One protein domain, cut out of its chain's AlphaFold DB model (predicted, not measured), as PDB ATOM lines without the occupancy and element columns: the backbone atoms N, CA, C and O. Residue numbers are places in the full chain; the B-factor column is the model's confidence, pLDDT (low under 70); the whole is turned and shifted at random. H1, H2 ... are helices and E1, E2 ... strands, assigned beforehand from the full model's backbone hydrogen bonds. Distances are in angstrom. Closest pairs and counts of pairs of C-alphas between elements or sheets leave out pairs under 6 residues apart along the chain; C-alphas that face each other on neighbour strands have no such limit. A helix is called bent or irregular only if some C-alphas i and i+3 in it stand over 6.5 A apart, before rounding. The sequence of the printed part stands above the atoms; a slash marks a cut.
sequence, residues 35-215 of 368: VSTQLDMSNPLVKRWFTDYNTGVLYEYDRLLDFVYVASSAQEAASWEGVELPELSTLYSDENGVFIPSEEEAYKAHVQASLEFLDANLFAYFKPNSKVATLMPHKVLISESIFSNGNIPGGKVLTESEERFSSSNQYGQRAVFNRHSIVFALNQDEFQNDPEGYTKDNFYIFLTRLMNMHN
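AT A GLANCE: This is residues 35 to 215 of the 368 residues of an uncharacterized protein of Imtechella halotolerans K1 (UniProt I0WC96). A small twisted sheet of four strands, E1, E2, E4 and E3, forms the core, with helices round it: the long H6 and H9, set nearly at right angles to each other, pass along the side away from the short H3. H2 and H1 are by the edge strand E1, and a long loop, residues 144 to 174, spreads out past the E3 edge. The printed part has 181 residues, with nine named helices and four named strands in the order H1 H2 E1 H3 H4 H5 H6 H7 E2 E3 E4 H8 H9. The sheet is mixed and so is the class, helices and strands. The whole is compact, with a radius of gyration of the C-alphas of 15.6 A and spans of 47 by 40 by 34 A.

IN THESE COORDINATES: The strands are E1, residues 56 to 58, E2, 139 to 143 and 12.9 A long, E4, 181 to 185 and 13.3 A, and E3, 175 to 177. The longest helix is H6, residues 101 to 121, 30.7 A; it is irregular, with C-alphas 102 and 105 7.6 A apart. H9, residues 195 to 213, measures 26.5 A and ends at C-alpha 213 (-44.161, -30.568, 62.917). H2, residues 44 to 53, measures 13.8 A. The shorter helices are H1, residues 35 to 38, beginning at C-alpha 35 (-33.648, -36.689, 48.062), H3, 63 to 68, H4, 74 to 81, H5, 88 to 92, H7, 131 to 134, and H8, 188 to 193.

HOW THE PARTS SIT: E1 and E2 are parallel, with N 140 and O 56 2.8 A apart; E2 and E4 are parallel, with N 141 and O 182 at 2.8 A; the hairpin E3 and E4 is antiparallel, with N 183 and O 176 at 2.8 A. E1, H3 to H7 and E2 form a strand-helix-strand unit, two parallel neighbour strands with helices between. H3 runs across the strands at a height over the sheet of 9.8 A; H1, H2, H5, H6 and H9 only graze it. H2 touches H6, C-alphas of Leu 45 and Leu 115 7.0 A apart; H5 touches H6, Tyr 92 to Glu 103, C-alphas 6.0 A. H4 only just touches H3 and H7 only just touches H2, each with 3 pairs of C-alphas within 8 A. H8 is close to but not clearly touching H6 and H9. Every O i to N i+4 pair is within hydrogen-bond range in H2, H3, H4, H8 and H9, 15 of 17 in H6, and 0 of 1 in H5, with 2 of 2 O i to N i+3 pairs; H1 and H7 are too short.

THE WHOLE: The C-alphas of Ser 102 and Asn 215, the farthest apart, are 47.4 A from each other. The printed part has no cut, and E2 to E3 is the long link, 31 residues. Mean pLDDT of the printed part is 87.9; residues 70 to 76 and 153 to 155 are under 70.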
ATOM      1  N   VAL A  35     -34.192 -38.045  47.917       82.00
ATOM      2  CA  VAL A  35     -33.648 -36.689  48.062       82.00
ATOM      3  C   VAL A  35     -32.168 -36.679  47.720       82.00
ATOM      4  O   VAL A  35     -31.748 -35.956  46.823       82.00
ATOM      5  N   SER A  36     -31.387 -37.556  48.353       79.12
ATOM      6  CA  SER A  36     -29.933 -37.629  48.161       79.12
ATOM      7  C   SER A  36     -29.489 -37.825  46.702       79.12
ATOM      8  O   SER A  36     -28.396 -37.394  46.338       79.12
ATOM      9  N   THR A  37     -30.325 -38.442  45.861       83.44
ATOM     10  CA  THR A  37     -30.043 -38.684  44.434       83.44
ATOM     11  C   THR A  37     -30.535 -37.574  43.505       83.44
ATOM     12  O   THR A  37     -30.126 -37.537  42.348       83.44
ATOM     13  N   GLN A  38     -31.397 -36.687  44.001       87.94
ATOM     14  CA  GLN A  38     -31.987 -35.572  43.252       87.94
ATOM     15  C   GLN A  38     -31.260 -34.245  43.501       87.94
ATOM     16  O   GLN A  38     -31.397 -33.317  42.712       87.94
ATOM     17  N   LEU A  39     -30.492 -34.142  44.590       91.75
ATOM     18  CA  LEU A  39     -29.789 -32.911  44.935       91.75
ATOM     19  C   LEU A  39     -28.713 -32.562  43.908       91.75
ATOM     20  O   LEU A  39     -27.810 -33.355  43.623       91.75
ATOM     21  N   ASP A  40     -28.734 -31.312  43.456       92.56
ATOM     22  CA  ASP A  40     -27.613 -30.720  42.741       92.56
ATOM     23  C   ASP A  40     -26.468 -30.401  43.713       92.56
ATOM     24  O   ASP A  40     -26.279 -29.281  44.190       92.56
ATOM     25  N   MET A  41     -25.662 -31.423  43.994       92.31
ATOM     26  CA  MET A  41     -24.489 -31.318  44.865       92.31
ATOM     27  C   MET A  41     -23.353 -30.475  44.262       92.31
ATOM     28  O   MET A  41     -22.343 -30.252  44.939       92.31
ATOM     29  N   SER A  42     -23.483 -30.031  43.004       93.50
ATOM     30  CA  SER A  42     -22.550 -29.083  42.394       93.50
ATOM     31  C   SER A  42     -22.823 -27.643  42.839       93.50
ATOM     32  O   SER A  42     -21.881 -26.848  42.904       93.50
ATOM     33  N   ASN A  43     -24.062 -27.328  43.242       95.69
ATOM     34  CA  ASN A  43     -24.409 -26.033  43.807       95.69
ATOM     35  C   ASN A  43     -23.953 -25.926  45.283       95.69
ATOM     36  O   ASN A  43     -24.327 -26.756  46.123       95.69
ATOM     37  N   PRO A  44     -23.158 -24.901  45.648       96.38
ATOM     38  CA  PRO A  44     -22.618 -24.765  46.999       96.38
ATOM     39  C   PRO A  44     -23.688 -24.510  48.070       96.38
ATOM     40  O   PRO A  44     -23.503 -24.964  49.199       96.38
ATOM     41  N   LEU A  45     -24.792 -23.825  47.742       96.88
ATOM     42  CA  LEU A  45     -25.876 -23.543  48.689       96.88
ATOM     43  C   LEU A  45     -26.650 -24.819  49.022       96.88
ATOM     44  O   LEU A  45     -26.777 -25.160  50.195       96.88
ATOM     45  N   VAL A  46     -27.053 -25.582  48.000       96.44
ATOM     46  CA  VAL A  46     -27.744 -26.875  48.169       96.44
ATOM     47  C   VAL A  46     -26.896 -27.837  48.999       96.44
ATOM     48  O   VAL A  46     -27.367 -28.407  49.985       96.44
ATOM     49  N   LYS A  47     -25.608 -27.963  48.660       95.69
ATOM     50  CA  LYS A  47     -24.671 -28.795  49.420       95.69
ATOM     51  C   LYS A  47     -24.542 -28.342  50.875       95.69
ATOM     52  O   LYS A  47     -24.471 -29.189  51.770       95.69
ATOM     53  N   ARG A  48     -24.478 -27.028  51.117       95.62
ATOM     54  CA  ARG A  48     -24.376 -26.472  52.468       95.62
ATOM     55  C   ARG A  48     -25.630 -26.773  53.275       95.62
ATOM     56  O   ARG A  48     -25.491 -27.350  54.340       95.62
ATOM     57  N   TRP A  49     -26.829 -26.464  52.781       95.12
ATOM     58  CA  TRP A  49     -28.064 -26.720  53.532       95.12
ATOM     59  C   TRP A  49     -28.277 -28.205  53.827       95.12
ATOM     60  O   TRP A  49     -28.690 -28.558  54.932       95.12
ATOM     61  N   PHE A  50     -27.906 -29.094  52.903       93.00
ATOM     62  CA  PHE A  50     -27.942 -30.529  53.177       93.00
ATOM     63  C   PHE A  50     -26.952 -30.937  54.279       93.00
ATOM     64  O   PHE A  50     -27.270 -31.763  55.127       93.00
ATOM     65  N   THR A  51     -25.762 -30.334  54.316       92.62
ATOM     66  CA  THR A  51     -24.745 -30.641  55.337       92.62
ATOM     67  C   THR A  51     -25.091 -30.038  56.703       92.62
ATOM     68  O   THR A  51     -24.964 -30.713  57.721       92.62
ATOM     69  N   ASP A  52     -25.528 -28.781  56.720       93.56
ATOM     70  CA  ASP A  52     -25.745 -27.990  57.932       93.56
ATOM     71  C   ASP A  52     -27.087 -28.306  58.607       93.56
ATOM     72  O   ASP A  52     -27.192 -28.200  59.831       93.56
ATOM     73  N   TYR A  53     -28.097 -28.698  57.821       90.94
ATOM     74  CA  TYR A  53     -29.486 -28.868  58.265       90.94
ATOM     75  C   TYR A  53     -30.113 -30.217  57.897       90.94
ATOM     76  O   TYR A  53     -31.290 -30.428  58.180       90.94
ATOM     77  N   ASN A  54     -29.391 -31.112  57.210       88.31
ATOM     78  CA  ASN A  54     -29.968 -32.338  56.640       88.31
ATOM     79  C   ASN A  54     -31.250 -32.065  55.821       88.31
ATOM     80  O   ASN A  54     -32.203 -32.838  55.843       88.31
ATOM     81  N   THR A  55     -31.286 -30.916  55.140       90.94
ATOM     82  CA  THR A  55     -32.438 -30.446  54.366       90.94
ATOM     83  C   THR A  55     -32.098 -30.499  52.889       90.94
ATOM     84  O   THR A  55     -31.177 -29.818  52.433       90.94
ATOM     85  N   GLY A  56     -32.836 -31.302  52.128       92.19
ATOM     86  CA  GLY A  56     -32.728 -31.302  50.677       92.19
ATOM     87  C   GLY A  56     -33.523 -30.158  50.065       92.19
ATOM     88  O   GLY A  56     -34.725 -30.068  50.297       92.19
ATOM     89  N   VAL A  57     -32.878 -29.311  49.264       94.81
ATOM     90  CA  VAL A  57     -33.562 -28.269  48.486       94.81
ATOM     91  C   VAL A  57     -33.589 -28.679  47.020       94.81
ATOM     92  O   VAL A  57     -32.531 -28.859  46.417       94.81
ATOM     93  N   LEU A  58     -34.789 -28.852  46.468       94.31
ATOM     94  CA  LEU A  58     -35.007 -29.292  45.090       94.31
ATOM     95  C   LEU A  58     -35.746 -28.207  44.303       94.31
ATOM     96  O   LEU A  58     -36.755 -27.677  44.764       94.31
ATOM     97  N   TYR A  59     -35.250 -27.904  43.110       92.56
ATOM     98  CA  TYR A  59     -35.878 -26.996  42.142       92.56
ATOM     99  C   TYR A  59     -36.313 -27.720  40.853       92.56
ATOM    100  O   TYR A  59     -37.115 -27.179  40.102       92.56
ATOM    101  N   GLU A  60     -35.853 -28.963  40.667       89.25
ATOM    102  CA  GLU A  60     -36.403 -29.960  39.742       89.25
ATOM    103  C   GLU A  60     -36.859 -31.160  40.585       89.25
ATOM    104  O   GLU A  60     -36.080 -31.706  41.378       89.25
ATOM    105  N   TYR A  61     -38.130 -31.535  40.487       90.50
ATOM    106  CA  TYR A  61     -38.765 -32.540  41.333       90.50
ATOM    107  C   TYR A  61     -40.017 -33.130  40.676       90.50
ATOM    108  O   TYR A  61     -40.810 -32.467  40.019       90.50
ATOM    109  N   ASP A  62     -40.292 -34.398  40.959       87.81
ATOM    110  CA  ASP A  62     -41.546 -35.001  40.526       87.81
ATOM    111  C   ASP A  62     -42.649 -34.595  41.507       87.81
ATOM    112  O   ASP A  62     -42.727 -35.137  42.604       87.81
ATOM    113  N   ARG A  63     -43.527 -33.654  41.135       85.81
ATOM    114  CA  ARG A  63     -44.628 -33.191  42.007       85.81
ATOM    115  C   ARG A  63     -45.391 -34.346  42.665       85.81
ATOM    116  O   ARG A  63     -45.737 -34.271  43.846       85.81
ATOM    117  N   LEU A  64     -45.679 -35.408  41.912       81.00
ATOM    118  CA  LEU A  64     -46.454 -36.526  42.434       81.00
ATOM    119  C   LEU A  64     -45.649 -37.292  43.478       81.00
ATOM    120  O   LEU A  64     -46.138 -37.513  44.580       81.00
ATOM    121  N   LEU A  65     -44.417 -37.673  43.163       80.88
ATOM    122  CA  LEU A  65     -43.617 -38.525  44.041       80.88
ATOM    123  C   LEU A  65     -42.946 -37.754  45.184       80.88
ATOM    124  O   LEU A  65     -42.746 -38.305  46.261       80.88
ATOM    125  N   ASP A  66     -42.610 -36.487  44.964       82.19
ATOM    126  CA  ASP A  66     -41.857 -35.659  45.898       82.19
ATOM    127  C   ASP A  66     -42.738 -34.810  46.817       82.19
ATOM    128  O   ASP A  66     -42.235 -34.377  47.857       82.19
ATOM    129  N   PHE A  67     -44.025 -34.625  46.484       83.50
ATOM    130  CA  PHE A  67     -44.979 -33.850  47.285       83.50
ATOM    131  C   PHE A  67     -46.339 -34.540  47.505       83.50
ATOM    132  O   PHE A  67     -46.808 -34.605  48.640       83.50
ATOM    133  N   VAL A  68     -46.997 -35.074  46.470       78.75
ATOM    134  CA  VAL A  68     -48.368 -35.616  46.614       78.75
ATOM    135  C   VAL A  68     -48.394 -36.969  47.336       78.75
ATOM    136  O   VAL A  68     -49.172 -37.145  48.270       78.75
ATOM    137  N   TYR A  69     -47.552 -37.924  46.938       70.50
ATOM    138  CA  TYR A  69     -47.552 -39.293  47.474       70.50
ATOM    139  C   TYR A  69     -46.866 -39.430  48.831       70.50
ATOM    140  O   TYR A  69     -47.135 -40.384  49.553       70.50
ATOM    141  N   VAL A  70     -46.052 -38.449  49.218       61.22
ATOM    142  CA  VAL A  70     -45.540 -38.330  50.592       61.22
ATOM    143  C   VAL A  70     -46.577 -37.716  51.544       61.22
ATOM    144  O   VAL A  70     -46.284 -37.467  52.711       61.22
ATOM    145  N   ALA A  71     -47.802 -37.437  51.086       62.34
ATOM    146  CA  ALA A  71     -48.879 -37.009  51.965       62.34
ATOM    147  C   ALA A  71     -49.315 -38.160  52.892       62.34
ATOM    148  O   ALA A  71     -49.332 -39.327  52.512       62.34
ATOM    149  N   SER A  72     -49.706 -37.842  54.127       63.09
ATOM    150  CA  SER A  72     -49.898 -38.833  55.197       63.09
ATOM    151  C   SER A  72     -51.118 -39.756  55.025       63.09
ATOM    152  O   SER A  72     -51.347 -40.633  55.857       63.09
ATOM    153  N   SER A  73     -51.914 -39.562  53.965       66.88
ATOM    154  CA  SER A  73     -53.045 -40.419  53.585       66.88
ATOM    155  C   SER A  73     -53.494 -40.179  52.135       66.88
ATOM    156  O   SER A  73     -53.271 -39.103  51.579       66.88
ATOM    157  N   ALA A  74     -54.234 -41.131  51.554       68.88
ATOM    158  CA  ALA A  74     -54.855 -40.986  50.230       68.88
ATOM    159  C   ALA A  74     -55.814 -39.780  50.139       68.88
ATOM    160  O   ALA A  74     -55.859 -39.085  49.128       68.88
ATOM    161  N   GLN A  75     -56.538 -39.479  51.223       69.44
ATOM    162  CA  GLN A  75     -57.397 -38.292  51.307       69.44
ATOM    163  C   GLN A  75     -56.578 -36.993  51.260       69.44
ATOM    164  O   GLN A  75     -57.013 -35.983  50.699       69.44
ATOM    165  N   GLU A  76     -55.388 -37.006  51.863       68.44
ATOM    166  CA  GLU A  76     -54.478 -35.870  51.822       68.44
ATOM    167  C   GLU A  76     -53.891 -35.690  50.421       68.44
ATOM    168  O   GLU A  76     -53.934 -34.574  49.912       68.44
ATOM    169  N   ALA A  77     -53.458 -36.779  49.779       72.81
ATOM    170  CA  ALA A  77     -52.979 -36.790  48.398       72.81
ATOM    171  C   ALA A  77     -54.032 -36.258  47.405       72.81
ATOM    172  O   ALA A  77     -53.726 -35.389  46.595       72.81
ATOM    173  N   ALA A  78     -55.297 -36.677  47.532       74.69
ATOM    174  CA  ALA A  78     -56.398 -36.180  46.698       74.69
ATOM    175  C   ALA A  78     -56.634 -34.666  46.855       74.69
ATOM    176  O   ALA A  78     -57.067 -33.992  45.927       74.69
ATOM    177  N   SER A  79     -56.312 -34.101  48.025       75.06
ATOM    178  CA  SER A  79     -56.393 -32.650  48.235       75.06
ATOM    179  C   SER A  79     -55.311 -31.884  47.470       75.06
ATOM    180  O   SER A  79     -55.477 -30.696  47.217       75.06
ATOM    181  N   TRP A  80     -54.197 -32.548  47.150       81.25
ATOM    182  CA  TRP A  80     -53.064 -31.971  46.428       81.25
ATOM    183  C   TRP A  80     -53.157 -32.155  44.915       81.25
ATOM    184  O   TRP A  80     -52.448 -31.474  44.180       81.25
ATOM    185  N   GLU A  81     -54.047 -33.029  44.435       74.88
ATOM    186  CA  GLU A  81     -54.229 -33.296  43.006       74.88
ATOM    187  C   GLU A  81     -54.480 -32.005  42.216       74.88
ATOM    188  O   GLU A  81     -53.812 -31.772  41.209       74.88
ATOM    189  N   GLY A  82     -55.359 -31.139  42.733       78.75
ATOM    190  CA  GLY A  82     -55.733 -29.857  42.128       78.75
ATOM    191  C   GLY A  82     -54.801 -28.677  42.427       78.75
ATOM    192  O   GLY A  82     -55.175 -27.548  42.112       78.75
ATOM    193  N   VAL A  83     -53.643 -28.915  43.054       88.19
ATOM    194  CA  VAL A  83     -52.632 -27.882  43.318       88.19
ATOM    195  C   VAL A  83     -51.523 -27.965  42.273       88.19
ATOM    196  O   VAL A  83     -50.813 -28.968  42.165       88.19
ATOM    197  N   GLU A  84     -51.375 -26.896  41.507       91.06
ATOM    198  CA  GLU A  84     -50.338 -26.708  40.504       91.06
ATOM    199  C   GLU A  84     -49.058 -26.215  41.180       91.06
ATOM    200  O   GLU A  84     -49.076 -25.241  41.934       91.06
ATOM    201  N   LEU A  85     -47.963 -26.931  40.915       92.56
ATOM    202  CA  LEU A  85     -46.626 -26.683  41.455       92.56
ATOM    203  C   LEU A  85     -45.607 -26.762  40.299       92.56
ATOM    204  O   LEU A  85     -44.918 -27.777  40.173       92.56
ATOM    205  N   PRO A  86     -45.608 -25.793  39.364       92.06
ATOM    206  CA  PRO A  86     -44.667 -25.774  38.247       92.06
ATOM    207  C   PRO A  86     -43.216 -25.591  38.719       92.06
ATOM    208  O   PRO A  86     -42.904 -24.686  39.491       92.06
ATOM    209  N   GLU A  87     -42.304 -26.415  38.210       92.94
ATOM    210  CA  GLU A  87     -40.857 -26.249  38.408       92.94
ATOM    211  C   GLU A  87     -40.367 -24.935  37.782       92.94
ATOM    212  O   GLU A  87     -40.973 -24.429  36.831       92.94
ATOM    213  N   LEU A  88     -39.224 -24.414  38.241       91.94
ATOM    214  CA  LEU A  88     -38.621 -23.206  37.657       91.94
ATOM    215  C   LEU A  88     -38.312 -23.371  36.160       91.94
ATOM    216  O   LEU A  88     -38.412 -22.409  35.395       91.94
ATOM    217  N   SER A  89     -37.969 -24.588  35.726       91.69
ATOM    218  CA  SER A  89     -37.697 -24.935  34.326       91.69
ATOM    219  C   SER A  89     -38.912 -24.746  33.403       91.69
ATOM    220  O   SER A  89     -38.741 -24.562  32.192       91.69
ATOM    221  N   THR A  90     -40.129 -24.693  33.956       91.19
ATOM    222  CA  THR A  90     -41.376 -24.487  33.200       91.19
ATOM    223  C   THR A  90     -41.377 -23.155  32.441       91.19
ATOM    224  O   THR A  90     -41.847 -23.104  31.307       91.19
ATOM    225  N   LEU A  91     -40.789 -22.088  33.003       91.00
ATOM    226  CA  LEU A  91     -40.698 -20.771  32.342       91.00
ATOM    227  C   LEU A  91     -39.774 -20.755  31.120       91.00
ATOM    228  O   LEU A  91     -39.841 -19.840  30.302       91.00
ATOM    229  N   TYR A  92     -38.902 -21.752  31.014       94.19
ATOM    230  CA  TYR A  92     -37.873 -21.866  29.980       94.19
ATOM    231  C   TYR A  92     -38.145 -23.043  29.041       94.19
ATOM    232  O   TYR A  92     -37.267 -23.480  28.295       94.19
ATOM    233  N   SER A  93     -39.368 -23.565  29.093       93.44
ATOM    234  CA  SER A  93     -39.850 -24.659  28.262       93.44
ATOM    235  C   SER A  93     -40.860 -24.152  27.234       93.44
ATOM    236  O   SER A  93     -41.500 -23.118  27.418       93.44
ATOM    237  N   ASP A  94     -40.981 -24.857  26.111       91.94
ATOM    238  CA  ASP A  94     -41.977 -24.547  25.088       91.94
ATOM    239  C   ASP A  94     -43.402 -24.969  25.508       91.94
ATOM    240  O   ASP A  94     -43.623 -25.546  26.572       91.94
ATOM    241  N   GLU A  95     -44.393 -24.721  24.644       88.50
ATOM    242  CA  GLU A  95     -45.801 -25.092  24.882       88.50
ATOM    243  C   GLU A  95     -46.022 -26.604  25.101       88.50
ATOM    244  O   GLU A  95     -47.079 -27.010  25.584       88.50
ATOM    245  N   ASN A  96     -45.044 -27.446  24.745       88.31
ATOM    246  CA  ASN A  96     -45.079 -28.895  24.942       88.31
ATOM    247  C   ASN A  96     -44.293 -29.343  26.187       88.31
ATOM    248  O   ASN A  96     -44.155 -30.548  26.404       88.31
ATOM    249  N   GLY A  97     -43.761 -28.407  26.980       85.25
ATOM    250  CA  GLY A  97     -42.940 -28.695  28.155       85.25
ATOM    251  C   GLY A  97     -41.517 -29.142  27.816       85.25
ATOM    252  O   GLY A  97     -40.871 -29.798  28.628       85.25
ATOM    253  N   VAL A  98     -41.017 -28.840  26.611       91.50
ATOM    254  CA  VAL A  98     -39.640 -29.157  26.219       91.50
ATOM    255  C   VAL A  98     -38.737 -27.968  26.524       91.50
ATOM    256  O   VAL A  98     -38.940 -26.881  25.983       91.50
ATOM    257  N   PHE A  99     -37.708 -28.190  27.344       93.31
ATOM    258  CA  PHE A  99     -36.721 -27.166  27.691       93.31
ATOM    259  C   PHE A  99     -36.069 -26.554  26.443       93.31
ATOM    260  O   PHE A  99     -35.584 -27.275  25.564       93.31
ATOM    261  N   ILE A 100     -36.023 -25.225  26.379       95.44
ATOM    262  CA  ILE A 100     -35.476 -24.472  25.251       95.44
ATOM    263  C   ILE A 100     -33.961 -24.305  25.460       95.44
ATOM    264  O   ILE A 100     -33.545 -23.558  26.342       95.44
ATOM    265  N   PRO A 101     -33.087 -24.916  24.633       94.44
ATOM    266  CA  PRO A 101     -31.644 -24.901  24.899       94.44
ATOM    267  C   PRO A 101     -31.002 -23.506  24.923       94.44
ATOM    268  O   PRO A 101     -29.979 -23.314  25.571       94.44
ATOM    269  N   SER A 102     -31.575 -22.518  24.224       95.56
ATOM    270  CA  SER A 102     -31.068 -21.137  24.256       95.56
ATOM    271  C   SER A 102     -31.307 -20.424  25.589       95.56
ATOM    272  O   SER A 102     -30.660 -19.412  25.840       95.56
ATOM    273  N   GLU A 103     -32.196 -20.951  26.429       96.06
ATOM    274  CA  GLU A 103     -32.566 -20.380  27.725       96.06
ATOM    275  C   GLU A 103     -31.755 -20.960  28.895       96.06
ATOM    276  O   GLU A 103     -31.930 -20.541  30.036       96.06
ATOM    277  N   GLU A 104     -30.829 -21.896  28.638       94.94
ATOM    278  CA  GLU A 104     -30.067 -22.608  29.676       94.94
ATOM    279  C   GLU A 104     -29.379 -21.669  30.679       94.94
ATOM    280  O   GLU A 104     -29.449 -21.879  31.891       94.94
ATOM    281  N   GLU A 105     -28.747 -20.604  30.191       95.62
ATOM    282  CA  GLU A 105     -28.053 -19.645  31.055       95.62
ATOM    283  C   GLU A 105     -29.023 -18.745  31.835       95.62
ATOM    284  O   GLU A 105     -28.741 -18.397  32.981       95.62
ATOM    285  N   ALA A 106     -30.182 -18.406  31.258       94.31
ATOM    286  CA  ALA A 106     -31.218 -17.637  31.947       94.31
ATOM    287  C   ALA A 106     -31.867 -18.462  33.069       94.31
ATOM    288  O   ALA A 106     -32.015 -17.973  34.188       94.31
ATOM    289  N   TYR A 107     -32.156 -19.738  32.799       94.25
ATOM    290  CA  TYR A 107     -32.646 -20.692  33.787       94.25
ATOM    291  C   TYR A 107     -31.667 -20.861  34.958       94.25
ATOM    292  O   TYR A 107     -32.056 -20.684  36.112       94.25
ATOM    293  N   LYS A 108     -30.378 -21.115  34.688       94.44
ATOM    294  CA  LYS A 108     -29.357 -21.226  35.746       94.44
ATOM    295  C   LYS A 108     -29.259 -19.958  36.594       94.44
ATOM    296  O   LYS A 108     -29.100 -20.052  37.810       94.44
ATOM    297  N   ALA A 109     -29.357 -18.781  35.971       93.75
ATOM    298  CA  ALA A 109     -29.350 -17.510  36.688       93.75
ATOM    299  C   ALA A 109     -30.578 -17.357  37.603       93.75
ATOM    300  O   ALA A 109     -30.433 -16.904  38.736       93.75
ATOM    301  N   HIS A 110     -31.764 -17.773  37.153       93.12
ATOM    302  CA  HIS A 110     -32.986 -17.736  37.958       93.12
ATOM    303  C   HIS A 110     -32.954 -18.744  39.116       93.12
ATOM    304  O   HIS A 110     -33.283 -18.382  40.249       93.12
ATOM    305  N   VAL A 111     -32.472 -19.970  38.883       94.56
ATOM    306  CA  VAL A 111     -32.231 -20.952  39.954       94.56
ATOM    307  C   VAL A 111     -31.285 -20.360  40.995       94.56
ATOM    308  O   VAL A 111     -31.610 -20.337  42.180       94.56
ATOM    309  N   GLN A 112     -30.142 -19.819  40.568       95.19
ATOM    310  CA  GLN A 112     -29.172 -19.238  41.490       95.19
ATOM    311  C   GLN A 112     -29.759 -18.058  42.279       95.19
ATOM    312  O   GLN A 112     -29.587 -18.011  43.495       95.19
ATOM    313  N   ALA A 113     -30.504 -17.158  41.628       93.19
ATOM    314  CA  ALA A 113     -31.169 -16.039  42.296       93.19
ATOM    315  C   ALA A 113     -32.194 -16.509  43.342       93.19
ATOM    316  O   ALA A 113     -32.261 -15.951  44.435       93.19
ATOM    317  N   SER A 114     -32.952 -17.565  43.039       93.56
ATOM    318  CA  SER A 114     -33.926 -18.163  43.961       93.56
ATOM    319  C   SER A 114     -33.247 -18.787  45.183       93.56
ATOM    320  O   SER A 114     -33.696 -18.605  46.316       93.56
ATOM    321  N   LEU A 115     -32.131 -19.493  44.973       95.25
ATOM    322  CA  LEU A 115     -31.351 -20.091  46.058       95.25
ATOM    323  C   LEU A 115     -30.705 -19.015  46.943       95.25
ATOM    324  O   LEU A 115     -30.760 -19.117  48.165       95.25
ATOM    325  N   GLU A 116     -30.127 -17.972  46.348       94.69
ATOM    326  CA  GLU A 116     -29.571 -16.830  47.085       94.69
ATOM    327  C   GLU A 116     -30.647 -16.083  47.875       94.69
ATOM    328  O   GLU A 116     -30.409 -15.689  49.018       94.69
ATOM    329  N   PHE A 117     -31.846 -15.939  47.301       92.44
ATOM    330  CA  PHE A 117     -32.981 -15.347  47.992       92.44
ATOM    331  C   PHE A 117     -33.364 -16.161  49.232       92.44
ATOM    332  O   PHE A 117     -33.415 -15.591  50.321       92.44
ATOM    333  N   LEU A 118     -33.580 -17.477  49.102       93.38
ATOM    334  CA  LEU A 118     -33.867 -18.340  50.256       93.38
ATOM    335  C   LEU A 118     -32.749 -18.300  51.291       93.38
ATOM    336  O   LEU A 118     -33.021 -18.349  52.490       93.38
ATOM    337  N   ASP A 119     -31.497 -18.217  50.847       95.12
ATOM    338  CA  ASP A 119     -30.375 -18.159  51.767       95.12
ATOM    339  C   ASP A 119     -30.421 -16.911  52.636       95.12
ATOM    340  O   ASP A 119     -30.383 -17.008  53.859       95.12
ATOM    341  N   ALA A 120     -30.545 -15.748  52.000       92.56
ATOM    342  CA  ALA A 120     -30.507 -14.461  52.674       92.56
ATOM    343  C   ALA A 120     -31.777 -14.170  53.484       92.56
ATOM    344  O   ALA A 120     -31.701 -13.478  54.495       92.56
ATOM    345  N   ASN A 121     -32.927 -14.689  53.047       89.62
ATOM    346  CA  ASN A 121     -34.240 -14.280  53.549       89.62
ATOM    347  C   ASN A 121     -35.006 -15.380  54.289       89.62
ATOM    348  O   ASN A 121     -36.071 -15.124  54.839       89.62
ATOM    349  N   LEU A 122     -34.503 -16.613  54.317       91.38
ATOM    350  CA  LEU A 122     -35.117 -17.680  55.101       91.38
ATOM    351  C   LEU A 122     -34.068 -18.405  55.939       91.38
ATOM    352  O   LEU A 122     -34.134 -18.368  57.165       91.38
ATOM    353  N   PHE A 123     -33.076 -19.031  55.303       93.88
ATOM    354  CA  PHE A 123     -32.095 -19.861  56.005       93.88
ATOM    355  C   PHE A 123     -31.107 -19.060  56.865       93.88
ATOM    356  O   PHE A 123     -30.592 -19.609  57.838       93.88
ATOM    357  N   ALA A 124     -30.881 -17.773  56.570       94.44
ATOM    358  CA  ALA A 124     -30.022 -16.885  57.359       94.44
ATOM    359  C   ALA A 124     -30.444 -16.775  58.836       94.44
ATOM    360  O   ALA A 124     -29.602 -16.530  59.700       94.44
ATOM    361  N   TYR A 125     -31.728 -16.990  59.129       96.00
ATOM    362  CA  TYR A 125     -32.297 -16.879  60.471       96.00
ATOM    363  C   TYR A 125     -32.243 -18.187  61.271       96.00
ATOM    364  O   TYR A 125     -32.761 -18.254  62.383       96.00
ATOM    365  N   PHE A 126     -31.625 -19.241  60.741       95.88
ATOM    366  CA  PHE A 126     -31.480 -20.524  61.425       95.88
ATOM    367  C   PHE A 126     -29.998 -20.811  61.644       95.88
ATOM    368  O   PHE A 126     -29.185 -20.674  60.735       95.88
ATOM    369  N   LYS A 127     -29.611 -21.178  62.869       94.81
ATOM    370  CA  LYS A 127     -28.203 -21.405  63.207       94.81
ATOM    371  C   LYS A 127     -27.795 -22.832  62.838       94.81
ATOM    372  O   LYS A 127     -28.380 -23.779  63.379       94.81
ATOM    373  N   PRO A 128     -26.766 -23.030  61.996       92.94
ATOM    374  CA  PRO A 128     -26.253 -24.365  61.718       92.94
ATOM    375  C   PRO A 128     -25.703 -24.991  63.004       92.94
ATOM    376  O   PRO A 128     -25.208 -24.290  63.889       92.94
ATOM    377  N   ASN A 129     -25.777 -26.320  63.115       86.81
ATOM    378  CA  ASN A 129     -25.329 -27.083  64.295       86.81
ATOM    379  C   ASN A 129     -26.042 -26.740  65.621       86.81
ATOM    380  O   ASN A 129     -25.542 -27.072  66.696       86.81
ATOM    381  N   SER A 130     -27.200 -26.080  65.567       93.62
ATOM    382  CA  SER A 130     -28.073 -25.865  66.724       93.62
ATOM    383  C   SER A 130     -29.230 -26.874  66.742       93.62
ATOM    384  O   SER A 130     -29.340 -27.728  65.860       93.62
ATOM    385  N   LYS A 131     -30.116 -26.802  67.745       93.50
ATOM    386  CA  LYS A 131     -31.253 -27.728  67.857       93.50
ATOM    387  C   LYS A 131     -32.188 -27.625  66.649       93.50
ATOM    388  O   LYS A 131     -32.653 -28.661  66.179       93.50
ATOM    389  N   VAL A 132     -32.402 -26.430  66.094       93.12
ATOM    390  CA  VAL A 132     -33.280 -26.240  64.933       93.12
ATOM    391  C   VAL A 132     -32.758 -26.949  63.693       93.12
ATOM    392  O   VAL A 132     -33.570 -27.430  62.913       93.12
ATOM    393  N   ALA A 133     -31.442 -27.144  63.554       91.50
ATOM    394  CA  ALA A 133     -30.877 -27.892  62.433       91.50
ATOM    395  C   ALA A 133     -31.406 -29.336  62.353       91.50
ATOM    396  O   ALA A 133     -31.525 -29.889  61.269       91.50
ATOM    397  N   THR A 134     -31.789 -29.927  63.490       89.25
ATOM    398  CA  THR A 134     -32.419 -31.262  63.553       89.25
ATOM    399  C   THR A 134     -33.932 -31.256  63.349       89.25
ATOM    400  O   THR A 134     -34.550 -32.315  63.276       89.25
ATOM    401  N   LEU A 135     -34.533 -30.069  63.298       90.69
ATOM    402  CA  LEU A 135     -35.974 -29.865  63.188       90.69
ATOM    403  C   LEU A 135     -36.380 -29.412  61.783       90.69
ATOM    404  O   LEU A 135     -37.571 -29.387  61.475       90.69
ATOM    405  N   MET A 136     -35.424 -29.060  60.927       90.62
ATOM    406  CA  MET A 136     -35.712 -28.618  59.567       90.62
ATOM    407  C   MET A 136     -36.475 -29.701  58.784       90.62
ATOM    408  O   MET A 136     -36.301 -30.899  59.044       90.62
ATOM    409  N   PRO A 137     -37.365 -29.319  57.850       87.56
ATOM    410  CA  PRO A 137     -38.035 -30.289  56.999       87.56
ATOM    411  C   PRO A 137     -37.000 -31.070  56.187       87.56
ATOM    412  O   PRO A 137     -36.023 -30.506  55.707       87.56
ATOM    413  N   HIS A 138     -37.247 -32.364  55.975       84.31
ATOM    414  CA  HIS A 138     -36.350 -33.210  55.175       84.31
ATOM    415  C   HIS A 138     -36.186 -32.680  53.743       84.31
ATOM    416  O   HIS A 138     -35.125 -32.819  53.135       84.31
ATOM    417  N   LYS A 139     -37.240 -32.043  53.210       88.62
ATOM    418  CA  LYS A 139     -37.287 -31.527  51.845       88.62
ATOM    419  C   LYS A 139     -37.954 -30.149  51.768       88.62
ATOM    420  O   LYS A 139     -39.051 -29.949  52.298       88.62
ATOM    421  N   VAL A 140     -37.310 -29.236  51.049       93.56
ATOM    422  CA  VAL A 140     -37.860 -27.959  50.582       93.56
ATOM    423  C   VAL A 140     -37.896 -27.995  49.057       93.56
ATOM    424  O   VAL A 140     -36.892 -28.293  48.416       93.56
ATOM    425  N   LEU A 141     -39.057 -27.712  48.482       94.31
ATOM    426  CA  LEU A 141     -39.271 -27.639  47.042       94.31
ATOM    427  C   LEU A 141     -39.403 -26.175  46.619       94.31
ATOM    428  O   LEU A 141     -40.049 -25.386  47.309       94.31
ATOM    429  N   ILE A 142     -38.806 -25.826  45.485       95.31
ATOM    430  CA  ILE A 142     -38.908 -24.498  44.885       95.31
ATOM    431  C   ILE A 142     -39.784 -24.594  43.644       95.31
ATOM    432  O   ILE A 142     -39.419 -25.250  42.673       95.31
ATOM    433  N   SER A 143     -40.924 -23.922  43.687       94.81
ATOM    434  CA  SER A 143     -41.875 -23.817  42.587       94.81
ATOM    435  C   SER A 143     -41.836 -22.402  42.014       94.81
ATOM    436  O   SER A 143     -41.574 -21.446  42.741       94.81
ATOM    437  N   GLU A 144     -42.118 -22.246  40.727       91.75
ATOM    438  CA  GLU A 144     -42.268 -20.924  40.106       91.75
ATOM    439  C   GLU A 144     -43.467 -20.177  40.697       91.75
ATOM    440  O   GLU A 144     -43.369 -19.019  41.097       91.75
ATOM    441  N   SER A 145     -44.579 -20.885  40.829       92.12
ATOM    442  CA  SER A 145     -45.802 -20.417  41.459       92.12
ATOM    443  C   SER A 145     -46.468 -21.572  42.194       92.12
ATOM    444  O   SER A 145     -46.082 -22.734  42.055       92.12
ATOM    445  N   ILE A 146     -47.462 -21.262  43.019       92.50
ATOM    446  CA  ILE A 146     -48.346 -22.265  43.605       92.50
ATOM    447  C   ILE A 146     -49.766 -21.800  43.352       92.50
ATOM    448  O   ILE A 146     -50.143 -20.717  43.801       92.50
ATOM    449  N   PHE A 147     -50.562 -22.618  42.674       91.06
ATOM    450  CA  PHE A 147     -51.942 -22.277  42.352       91.06
ATOM    451  C   PHE A 147     -52.890 -23.427  42.684       91.06
ATOM    452  O   PHE A 147     -52.603 -24.587  42.418       91.06
ATOM    453  N   SER A 148     -54.051 -23.111  43.256       87.56
ATOM    454  CA  SER A 148     -55.118 -24.088  43.479       87.56
ATOM    455  C   SER A 148     -56.467 -23.533  43.052       87.56
ATOM    456  O   SER A 148     -56.926 -22.526  43.579       87.56
ATOM    457  N   ASN A 149     -57.166 -24.223  42.153       81.62
ATOM    458  CA  ASN A 149     -58.521 -23.822  41.758       81.62
ATOM    459  C   ASN A 149     -59.589 -24.182  42.820       81.62
ATOM    460  O   ASN A 149     -60.736 -23.747  42.741       81.62
ATOM    461  N   GLY A 150     -59.233 -25.005  43.811       80.44
ATOM    462  CA  GLY A 150     -60.110 -25.422  44.906       80.44
ATOM    463  C   GLY A 150     -59.592 -25.000  46.280       80.44
ATOM    464  O   GLY A 150     -58.440 -24.594  46.431       80.44
ATOM    465  N   ASN A 151     -60.445 -25.129  47.304       79.81
ATOM    466  CA  ASN A 151     -60.029 -24.969  48.700       79.81
ATOM    467  C   ASN A 151     -58.974 -26.015  49.044       79.81
ATOM    468  O   ASN A 151     -59.285 -27.206  49.077       79.81
ATOM    469  N   ILE A 152     -57.774 -25.563  49.393       76.19
ATOM    470  CA  ILE A 152     -56.792 -26.415  50.050       76.19
ATOM    471  C   ILE A 152     -57.263 -26.592  51.504       76.19
ATOM    472  O   ILE A 152     -57.438 -25.592  52.209       76.19
ATOM    473  N   PRO A 153     -57.534 -27.821  51.985       66.06
ATOM    474  CA  PRO A 153     -58.050 -28.034  53.336       66.06
ATOM    475  C   PRO A 153     -57.173 -27.387  54.419       66.06
ATOM    476  O   PRO A 153     -55.948 -27.364  54.299       66.06
ATOM    477  N   GLY A 154     -57.816 -26.867  55.469       57.88
ATOM    478  CA  GLY A 154     -57.168 -26.081  56.523       57.88
ATOM    479  C   GLY A 154     -56.001 -26.804  57.206       57.88
ATOM    480  O   GLY A 154     -56.037 -28.019  57.396       57.88
ATOM    481  N   GLY A 155     -54.962 -26.040  57.554       62.09
ATOM    482  CA  GLY A 155     -53.731 -26.550  58.170       62.09
ATOM    483  C   GLY A 155     -52.644 -26.981  57.182       62.09
ATOM    484  O   GLY A 155     -51.632 -27.513  57.618       62.09
ATOM    485  N   LYS A 156     -52.844 -26.763  55.878       73.38
ATOM    486  CA  LYS A 156     -51.896 -27.078  54.786       73.38
ATOM    487  C   LYS A 156     -51.346 -25.844  54.059       73.38
ATOM    488  O   LYS A 156     -50.408 -25.929  53.269       73.38
ATOM    489  N   VAL A 157     -51.988 -24.713  54.330       82.19
ATOM    490  CA  VAL A 157     -51.637 -23.352  53.941       82.19
ATOM    491  C   VAL A 157     -51.913 -22.498  55.167       82.19
ATOM    492  O   VAL A 157     -52.888 -22.749  55.883       82.19
ATOM    493  N   LEU A 158     -51.052 -21.517  55.409       86.75
ATOM    494  CA  LEU A 158     -51.249 -20.516  56.449       86.75
ATOM    495  C   LEU A 158     -51.581 -19.201  55.754       86.75
ATOM    496  O   LEU A 158     -50.849 -18.758  54.876       86.75
ATOM    497  N   THR A 159     -52.712 -18.615  56.122       84.25
ATOM    498  CA  THR A 159     -53.251 -17.389  55.512       84.25
ATOM    499  C   THR A 159     -53.432 -16.292  56.554       84.25
ATOM    500  O   THR A 159     -54.189 -15.352  56.346       84.25
ATOM    501  N   GLU A 160     -52.813 -16.441  57.718       87.56
ATOM    502  CA  GLU A 160     -52.976 -15.548  58.866       87.56
ATOM    503  C   GLU A 160     -51.798 -14.577  59.067       87.56
ATOM    504  O   GLU A 160     -51.801 -13.770  59.991       87.56
ATOM    505  N   SER A 161     -50.798 -14.630  58.190       90.19
ATOM    506  CA  SER A 161     -49.692 -13.674  58.149       90.19
ATOM    507  C   SER A 161     -50.168 -12.256  57.801       90.19
ATOM    508  O   SER A 161     -51.118 -12.080  57.022       90.19
ATOM    509  N   GLU A 162     -49.523 -11.224  58.363       89.44
ATOM    510  CA  GLU A 162     -49.875  -9.840  58.012       89.44
ATOM    511  C   GLU A 162     -49.535  -9.503  56.570       89.44
ATOM    512  O   GLU A 162     -50.363  -8.890  55.892       89.44
ATOM    513  N   GLU A 163     -48.412 -10.036  56.095       90.19
ATOM    514  CA  GLU A 163     -47.935  -9.914  54.718       90.19
ATOM    515  C   GLU A 163     -48.365 -11.096  53.847       90.19
ATOM    516  O   GLU A 163     -47.739 -11.368  52.825       90.19
ATOM    517  N   ARG A 164     -49.416 -11.834  54.241       87.50
ATOM    518  CA  ARG A 164     -49.901 -12.979  53.456       87.50
ATOM    519  C   ARG A 164     -50.130 -12.574  52.000       87.50
ATOM    520  O   ARG A 164     -50.766 -11.560  51.704       87.50
ATOM    521  N   PHE A 165     -49.734 -13.450  51.094       85.06
ATOM    522  CA  PHE A 165     -50.012 -13.257  49.674       85.06
ATOM    523  C   PHE A 165     -51.512 -13.309  49.332       85.06
ATOM    524  O   PHE A 165     -52.008 -12.542  48.509       85.06
ATOM    525  N   SER A 166     -52.258 -14.203  49.987       82.81
ATOM    526  CA  SER A 166     -53.688 -14.416  49.755       82.81
ATOM    527  C   SER A 166     -54.434 -14.527  51.079       82.81
ATOM    528  O   SER A 166     -53.980 -15.173  52.021       82.81
ATOM    529  N   SER A 167     -55.622 -13.922  51.157       77.12
ATOM    530  CA  SER A 167     -56.541 -14.098  52.293       77.12
ATOM    531  C   SER A 167     -57.408 -15.354  52.171       77.12
ATOM    532  O   SER A 167     -58.388 -15.499  52.899       77.12
ATOM    533  N   SER A 168     -57.130 -16.210  51.191       80.62
ATOM    534  CA  SER A 168     -57.865 -17.445  50.960       80.62
ATOM    535  C   SER A 168     -56.897 -18.597  50.765       80.62
ATOM    536  O   SER A 168     -55.817 -18.438  50.208       80.62
ATOM    537  N   ASN A 169     -57.330 -19.783  51.162       80.38
ATOM    538  CA  ASN A 169     -56.679 -21.060  50.875       80.38
ATOM    539  C   ASN A 169     -56.971 -21.560  49.443       80.38
ATOM    540  O   ASN A 169     -56.981 -22.765  49.194       80.38
ATOM    541  N   GLN A 170     -57.269 -20.638  48.525       83.25
ATOM    542  CA  GLN A 170     -57.507 -20.864  47.103       83.25
ATOM    543  C   GLN A 170     -56.615 -19.933  46.286       83.25
ATOM    544  O   GLN A 170     -56.139 -18.909  46.779       83.25
ATOM    545  N   TYR A 171     -56.453 -20.267  45.014       86.38
ATOM    546  CA  TYR A 171     -55.673 -19.529  44.030       86.38
ATOM    547  C   TYR A 171     -54.192 -19.477  44.403       86.38
ATOM    548  O   TYR A 171     -53.655 -20.479  44.877       86.38
ATOM    549  N   GLY A 172     -53.534 -18.350  44.135       87.69
ATOM    550  CA  GLY A 172     -52.108 -18.181  44.362       87.69
ATOM    551  C   GLY A 172     -51.732 -18.279  45.843       87.69
ATOM    552  O   GLY A 172     -52.417 -17.709  46.697       87.69
ATOM    553  N   GLN A 173     -50.652 -19.002  46.138       88.06
ATOM    554  CA  GLN A 173     -50.102 -19.189  47.483       88.06
ATOM    555  C   GLN A 173     -48.590 -18.946  47.484       88.06
ATOM    556  O   GLN A 173     -47.909 -19.287  46.522       88.06
ATOM    557  N   ARG A 174     -48.048 -18.426  48.591       88.31
ATOM    558  CA  ARG A 174     -46.588 -18.312  48.779       88.31
ATOM    559  C   ARG A 174     -45.937 -19.630  49.163       88.31
ATOM    560  O   ARG A 174     -44.824 -19.920  48.737       88.31
ATOM    561  N   ALA A 175     -46.643 -20.439  49.944       90.94
ATOM    562  CA  ALA A 175     -46.170 -21.755  50.318       90.94
ATOM    563  C   ALA A 175     -47.321 -22.728  50.575       90.94
ATOM    564  O   ALA A 175     -48.383 -22.362  51.081       90.94
ATOM    565  N   VAL A 176     -47.065 -23.994  50.265       90.75
ATOM    566  CA  VAL A 176     -47.895 -25.137  50.657       90.75
ATOM    567  C   VAL A 176     -47.009 -26.171  51.319       90.75
ATOM    568  O   VAL A 176     -45.823 -26.281  51.017       90.75
ATOM    569  N   PHE A 177     -47.562 -26.957  52.227       88.25
ATOM    570  CA  PHE A 177     -46.777 -27.970  52.919       88.25
ATOM    571  C   PHE A 177     -47.607 -29.199  53.238       88.25
ATOM    572  O   PHE A 177     -48.805 -29.125  53.498       88.25
ATOM    573  N   ASN A 178     -46.927 -30.336  53.275       79.94
ATOM    574  CA  ASN A 178     -47.450 -31.602  53.764       79.94
ATOM    575  C   ASN A 178     -46.618 -32.053  54.977       79.94
ATOM    576  O   ASN A 178     -45.794 -31.301  55.515       79.94
ATOM    577  N   ARG A 179     -46.813 -33.293  55.434       72.31
ATOM    578  CA  ARG A 179     -46.088 -33.844  56.587       72.31
ATOM    579  C   ARG A 179     -44.555 -33.809  56.454       72.31
ATOM    580  O   ARG A 179     -43.893 -33.587  57.462       72.31
ATOM    581  N   HIS A 180     -44.016 -34.005  55.256       75.44
ATOM    582  CA  HIS A 180     -42.595 -34.268  55.004       75.44
ATOM    583  C   HIS A 180     -41.892 -33.186  54.174       75.44
ATOM    584  O   HIS A 180     -40.665 -33.208  54.052       75.44
ATOM    585  N   SER A 181     -42.636 -32.256  53.580       85.00
ATOM    586  CA  SER A 181     -42.102 -31.275  52.639       85.00
ATOM    587  C   SER A 181     -42.853 -29.953  52.700       85.00
ATOM    588  O   SER A 181     -44.055 -29.908  52.975       85.00
ATOM    589  N   ILE A 182     -42.130 -28.881  52.397       90.81
ATOM    590  CA  ILE A 182     -42.680 -27.552  52.139       90.81
ATOM    591  C   ILE A 182     -42.297 -27.126  50.727       90.81
ATOM    592  O   ILE A 182     -41.179 -27.383  50.289       90.81
ATOM    593  N   VAL A 183     -43.232 -26.504  50.020       93.19
ATOM    594  CA  VAL A 183     -43.014 -25.888  48.715       93.19
ATOM    595  C   VAL A 183     -43.124 -24.391  48.890       93.19
ATOM    596  O   VAL A 183     -44.128 -23.924  49.426       93.19
ATOM    597  N   PHE A 184     -42.121 -23.661  48.424       94.00
ATOM    598  CA  PHE A 184     -42.186 -22.215  48.274       94.00
ATOM    599  C   PHE A 184     -42.398 -21.880  46.806       94.00
ATOM    600  O   PHE A 184     -41.674 -22.388  45.952       94.00
ATOM    601  N   ALA A 185     -43.363 -21.010  46.520       92.44
ATOM    602  CA  ALA A 185     -43.316 -20.234  45.294       92.44
ATOM    603  C   ALA A 185     -42.111 -19.295  45.416       92.44
ATOM    604  O   ALA A 185     -41.899 -18.729  46.488       92.44
ATOM    605  N   LEU A 186     -41.305 -19.154  44.369       89.75
ATOM    606  CA  LEU A 186     -40.238 -18.157  44.258       89.75
ATOM    607  C   LEU A 186     -40.343 -17.490  42.895       89.75
ATOM    608  O   LEU A 186     -39.507 -17.685  42.016       89.75
ATOM    609  N   ASN A 187     -41.395 -16.695  42.730       85.06
ATOM    610  CA  ASN A 187     -41.555 -15.875  41.545       85.06
ATOM    611  C   ASN A 187     -40.613 -14.663  41.634       85.06
ATOM    612  O   ASN A 187     -40.702 -13.855  42.564       85.06
ATOM    613  N   GLN A 188     -39.704 -14.540  40.663       81.94
ATOM    614  CA  GLN A 188     -38.672 -13.505  40.661       81.94
ATOM    615  C   GLN A 188     -39.229 -12.079  40.669       81.94
ATOM    616  O   GLN A 188     -38.665 -11.216  41.343       81.94
ATOM    617  N   ASP A 189     -40.336 -11.830  39.973       83.19
ATOM    618  CA  ASP A 189     -40.952 -10.506  39.951       83.19
ATOM    619  C   ASP A 189     -41.562 -10.173  41.319       83.19
ATOM    620  O   ASP A 189     -41.463  -9.038  41.790       83.19
ATOM    621  N   GLU A 190     -42.166 -11.148  41.999       81.25
ATOM    622  CA  GLU A 190     -42.793 -10.928  43.305       81.25
ATOM    623  C   GLU A 190     -41.771 -10.565  44.383       81.25
ATOM    624  O   GLU A 190     -41.911  -9.525  45.035       81.25
ATOM    625  N   PHE A 191     -40.716 -11.368  44.551       82.00
ATOM    626  CA  PHE A 191     -39.740 -11.111  45.613       82.00
ATOM    627  C   PHE A 191     -38.807  -9.926  45.312       82.00
ATOM    628  O   PHE A 191     -38.163  -9.412  46.223       82.00
ATOM    629  N   GLN A 192     -38.724  -9.458  44.059       85.12
ATOM    630  CA  GLN A 192     -38.025  -8.209  43.724       85.12
ATOM    631  C   GLN A 192     -38.853  -6.960  44.039       85.12
ATOM    632  O   GLN A 192     -38.280  -5.920  44.365       85.12
ATOM    633  N   ASN A 193     -40.180  -7.049  43.931       87.19
ATOM    634  CA  ASN A 193     -41.074  -5.914  44.158       87.19
ATOM    635  C   ASN A 193     -41.340  -5.658  45.647       87.19
ATOM    636  O   ASN A 193     -41.422  -4.500  46.054       87.19
ATOM    637  N   ASP A 194     -41.462  -6.717  46.446       87.31
ATOM    638  CA  ASP A 194     -41.687  -6.634  47.893       87.31
ATOM    639  C   ASP A 194     -40.832  -7.670  48.642       87.31
ATOM    640  O   ASP A 194     -41.347  -8.675  49.135       87.31
ATOM    641  N   PRO A 195     -39.503  -7.474  48.716       87.94
ATOM    642  CA  PRO A 195     -38.620  -8.432  49.372       87.94
ATOM    643  C   PRO A 195     -38.935  -8.578  50.863       87.94
ATOM    644  O   PRO A 195     -38.888  -9.684  51.386       87.94
ATOM    645  N   GLU A 196     -39.281  -7.489  51.554       90.56
ATOM    646  CA  GLU A 196     -39.530  -7.515  52.997       90.56
ATOM    647  C   GLU A 196     -40.798  -8.298  53.346       90.56
ATOM    648  O   GLU A 196     -40.743  -9.202  54.187       90.56
ATOM    649  N   GLY A 197     -41.926  -7.999  52.689       90.12
ATOM    650  CA  GLY A 197     -43.171  -8.717  52.932       90.12
ATOM    651  C   GLY A 197     -43.045 -10.195  52.576       90.12
ATOM    652  O   GLY A 197     -43.527 -11.056  53.316       90.12
ATOM    653  N   TYR A 198     -42.313 -10.507  51.503       90.00
ATOM    654  CA  TYR A 198     -42.003 -11.878  51.095       90.00
ATOM    655  C   TYR A 198     -41.189 -12.640  52.143       90.00
ATOM    656  O   TYR A 198     -41.529 -13.770  52.502       90.00
ATOM    657  N   THR A 199     -40.133 -12.011  52.657       92.06
ATOM    658  CA  THR A 199     -39.279 -12.551  53.716       92.06
ATOM    659  C   THR A 199     -40.076 -12.829  54.982       92.06
ATOM    660  O   THR A 199     -40.056 -13.952  55.491       92.06
ATOM    661  N   LYS A 200     -40.825 -11.835  55.475       94.06
ATOM    662  CA  LYS A 200     -41.585 -11.947  56.725       94.06
ATOM    663  C   LYS A 200     -42.659 -13.030  56.648       94.06
ATOM    664  O   LYS A 200     -42.791 -13.823  57.579       94.06
ATOM    665  N   ASP A 201     -43.382 -13.113  55.535       92.00
ATOM    666  CA  ASP A 201     -44.433 -14.115  55.360       92.00
ATOM    667  C   ASP A 201     -43.872 -15.537  55.229       92.00
ATOM    668  O   ASP A 201     -44.312 -16.448  55.930       92.00
ATOM    669  N   ASN A 202     -42.843 -15.745  54.402       91.88
ATOM    670  CA  ASN A 202     -42.224 -17.065  54.288       91.88
ATOM    671  C   ASN A 202     -41.581 -17.512  55.598       91.88
ATOM    672  O   ASN A 202     -41.702 -18.683  55.960       91.88
ATOM    673  N   PHE A 203     -40.943 -16.596  56.332       94.69
ATOM    674  CA  PHE A 203     -40.420 -16.898  57.657       94.69
ATOM    675  C   PHE A 203     -41.543 -17.277  58.627       94.69
ATOM    676  O   PHE A 203     -41.443 -18.311  59.288       94.69
ATOM    677  N   TYR A 204     -42.638 -16.505  58.667       95.19
ATOM    678  CA  TYR A 204     -43.822 -16.821  59.468       95.19
ATOM    679  C   TYR A 204     -44.348 -18.231  59.160       95.19
ATOM    680  O   TYR A 204     -44.563 -19.031  60.080       95.19
ATOM    681  N   ILE A 205     -44.518 -18.555  57.871       93.12
ATOM    682  CA  ILE A 205     -45.040 -19.847  57.425       93.12
ATOM    683  C   ILE A 205     -44.090 -20.977  57.824       93.12
ATOM    684  O   ILE A 205     -44.519 -21.976  58.408       93.12
ATOM    685  N   PHE A 206     -42.797 -20.818  57.540       93.81
ATOM    686  CA  PHE A 206     -41.784 -21.833  57.808       93.81
ATOM    687  C   PHE A 206     -41.631 -22.099  59.307       93.81
ATOM    688  O   PHE A 206     -41.694 -23.249  59.741       93.81
ATOM    689  N   LEU A 207     -41.512 -21.046  60.118       95.19
ATOM    690  CA  LEU A 207     -41.397 -21.151  61.570       95.19
ATOM    691  C   LEU A 207     -42.637 -21.808  62.179       95.19
ATOM    692  O   LEU A 207     -42.531 -22.756  62.957       95.19
ATOM    693  N   THR A 208     -43.826 -21.362  61.779       93.19
ATOM    694  CA  THR A 208     -45.084 -21.966  62.224       93.19
ATOM    695  C   THR A 208     -45.169 -23.437  61.825       93.19
ATOM    696  O   THR A 208     -45.658 -24.274  62.593       93.19
ATOM    697  N   ARG A 209     -44.670 -23.793  60.639       90.00
ATOM    698  CA  ARG A 209     -44.625 -25.184  60.202       90.00
ATOM    699  C   ARG A 209     -43.689 -26.017  61.075       90.00
ATOM    700  O   ARG A 209     -44.107 -27.084  61.521       90.00
ATOM    701  N   LEU A 210     -42.485 -25.525  61.370       91.81
ATOM    702  CA  LEU A 210     -41.537 -26.180  62.281       91.81
ATOM    703  C   LEU A 210     -42.149 -26.403  63.669       91.81
ATOM    704  O   LEU A 210     -42.068 -27.508  64.211       91.81
ATOM    705  N   MET A 211     -42.814 -25.379  64.210       93.00
ATOM    706  CA  MET A 211     -43.492 -25.453  65.505       93.00
ATOM    707  C   MET A 211     -44.540 -26.571  65.533       93.00
ATOM    708  O   MET A 211     -44.560 -27.371  66.470       93.00
ATOM    709  N   ASN A 212     -45.357 -26.678  64.481       89.06
ATOM    710  CA  ASN A 212     -46.367 -27.728  64.333       89.06
ATOM    711  C   ASN A 212     -45.762 -29.124  64.133       89.06
ATOM    712  O   ASN A 212     -46.193 -30.074  64.783       89.06
ATOM    713  N   MET A 213     -44.770 -29.269  63.247       86.31
ATOM    714  CA  MET A 213     -44.161 -30.568  62.917       86.31
ATOM    715  C   MET A 213     -43.578 -31.277  64.135       86.31
ATOM    716  O   MET A 213     -43.673 -32.500  64.237       86.31
ATOM    717  N   HIS A 214     -43.000 -30.505  65.051       89.88
ATOM    718  CA  HIS A 214     -42.267 -31.026  66.203       89.88
ATOM    719  C   HIS A 214     -42.963 -30.753  67.534       89.88
ATOM    720  O   HIS A 214     -42.358 -30.945  68.589       89.88
ATOM    721  N   ASN A 215     -44.226 -30.309  67.491       91.69
ATOM    722  CA  ASN A 215     -45.021 -29.952  68.666       91.69
ATOM    723  C   ASN A 215     -44.252 -29.031  69.637       91.69
ATOM    724  O   ASN A 215     -44.223 -29.239  70.852       91.69
TER     725      ASN A 215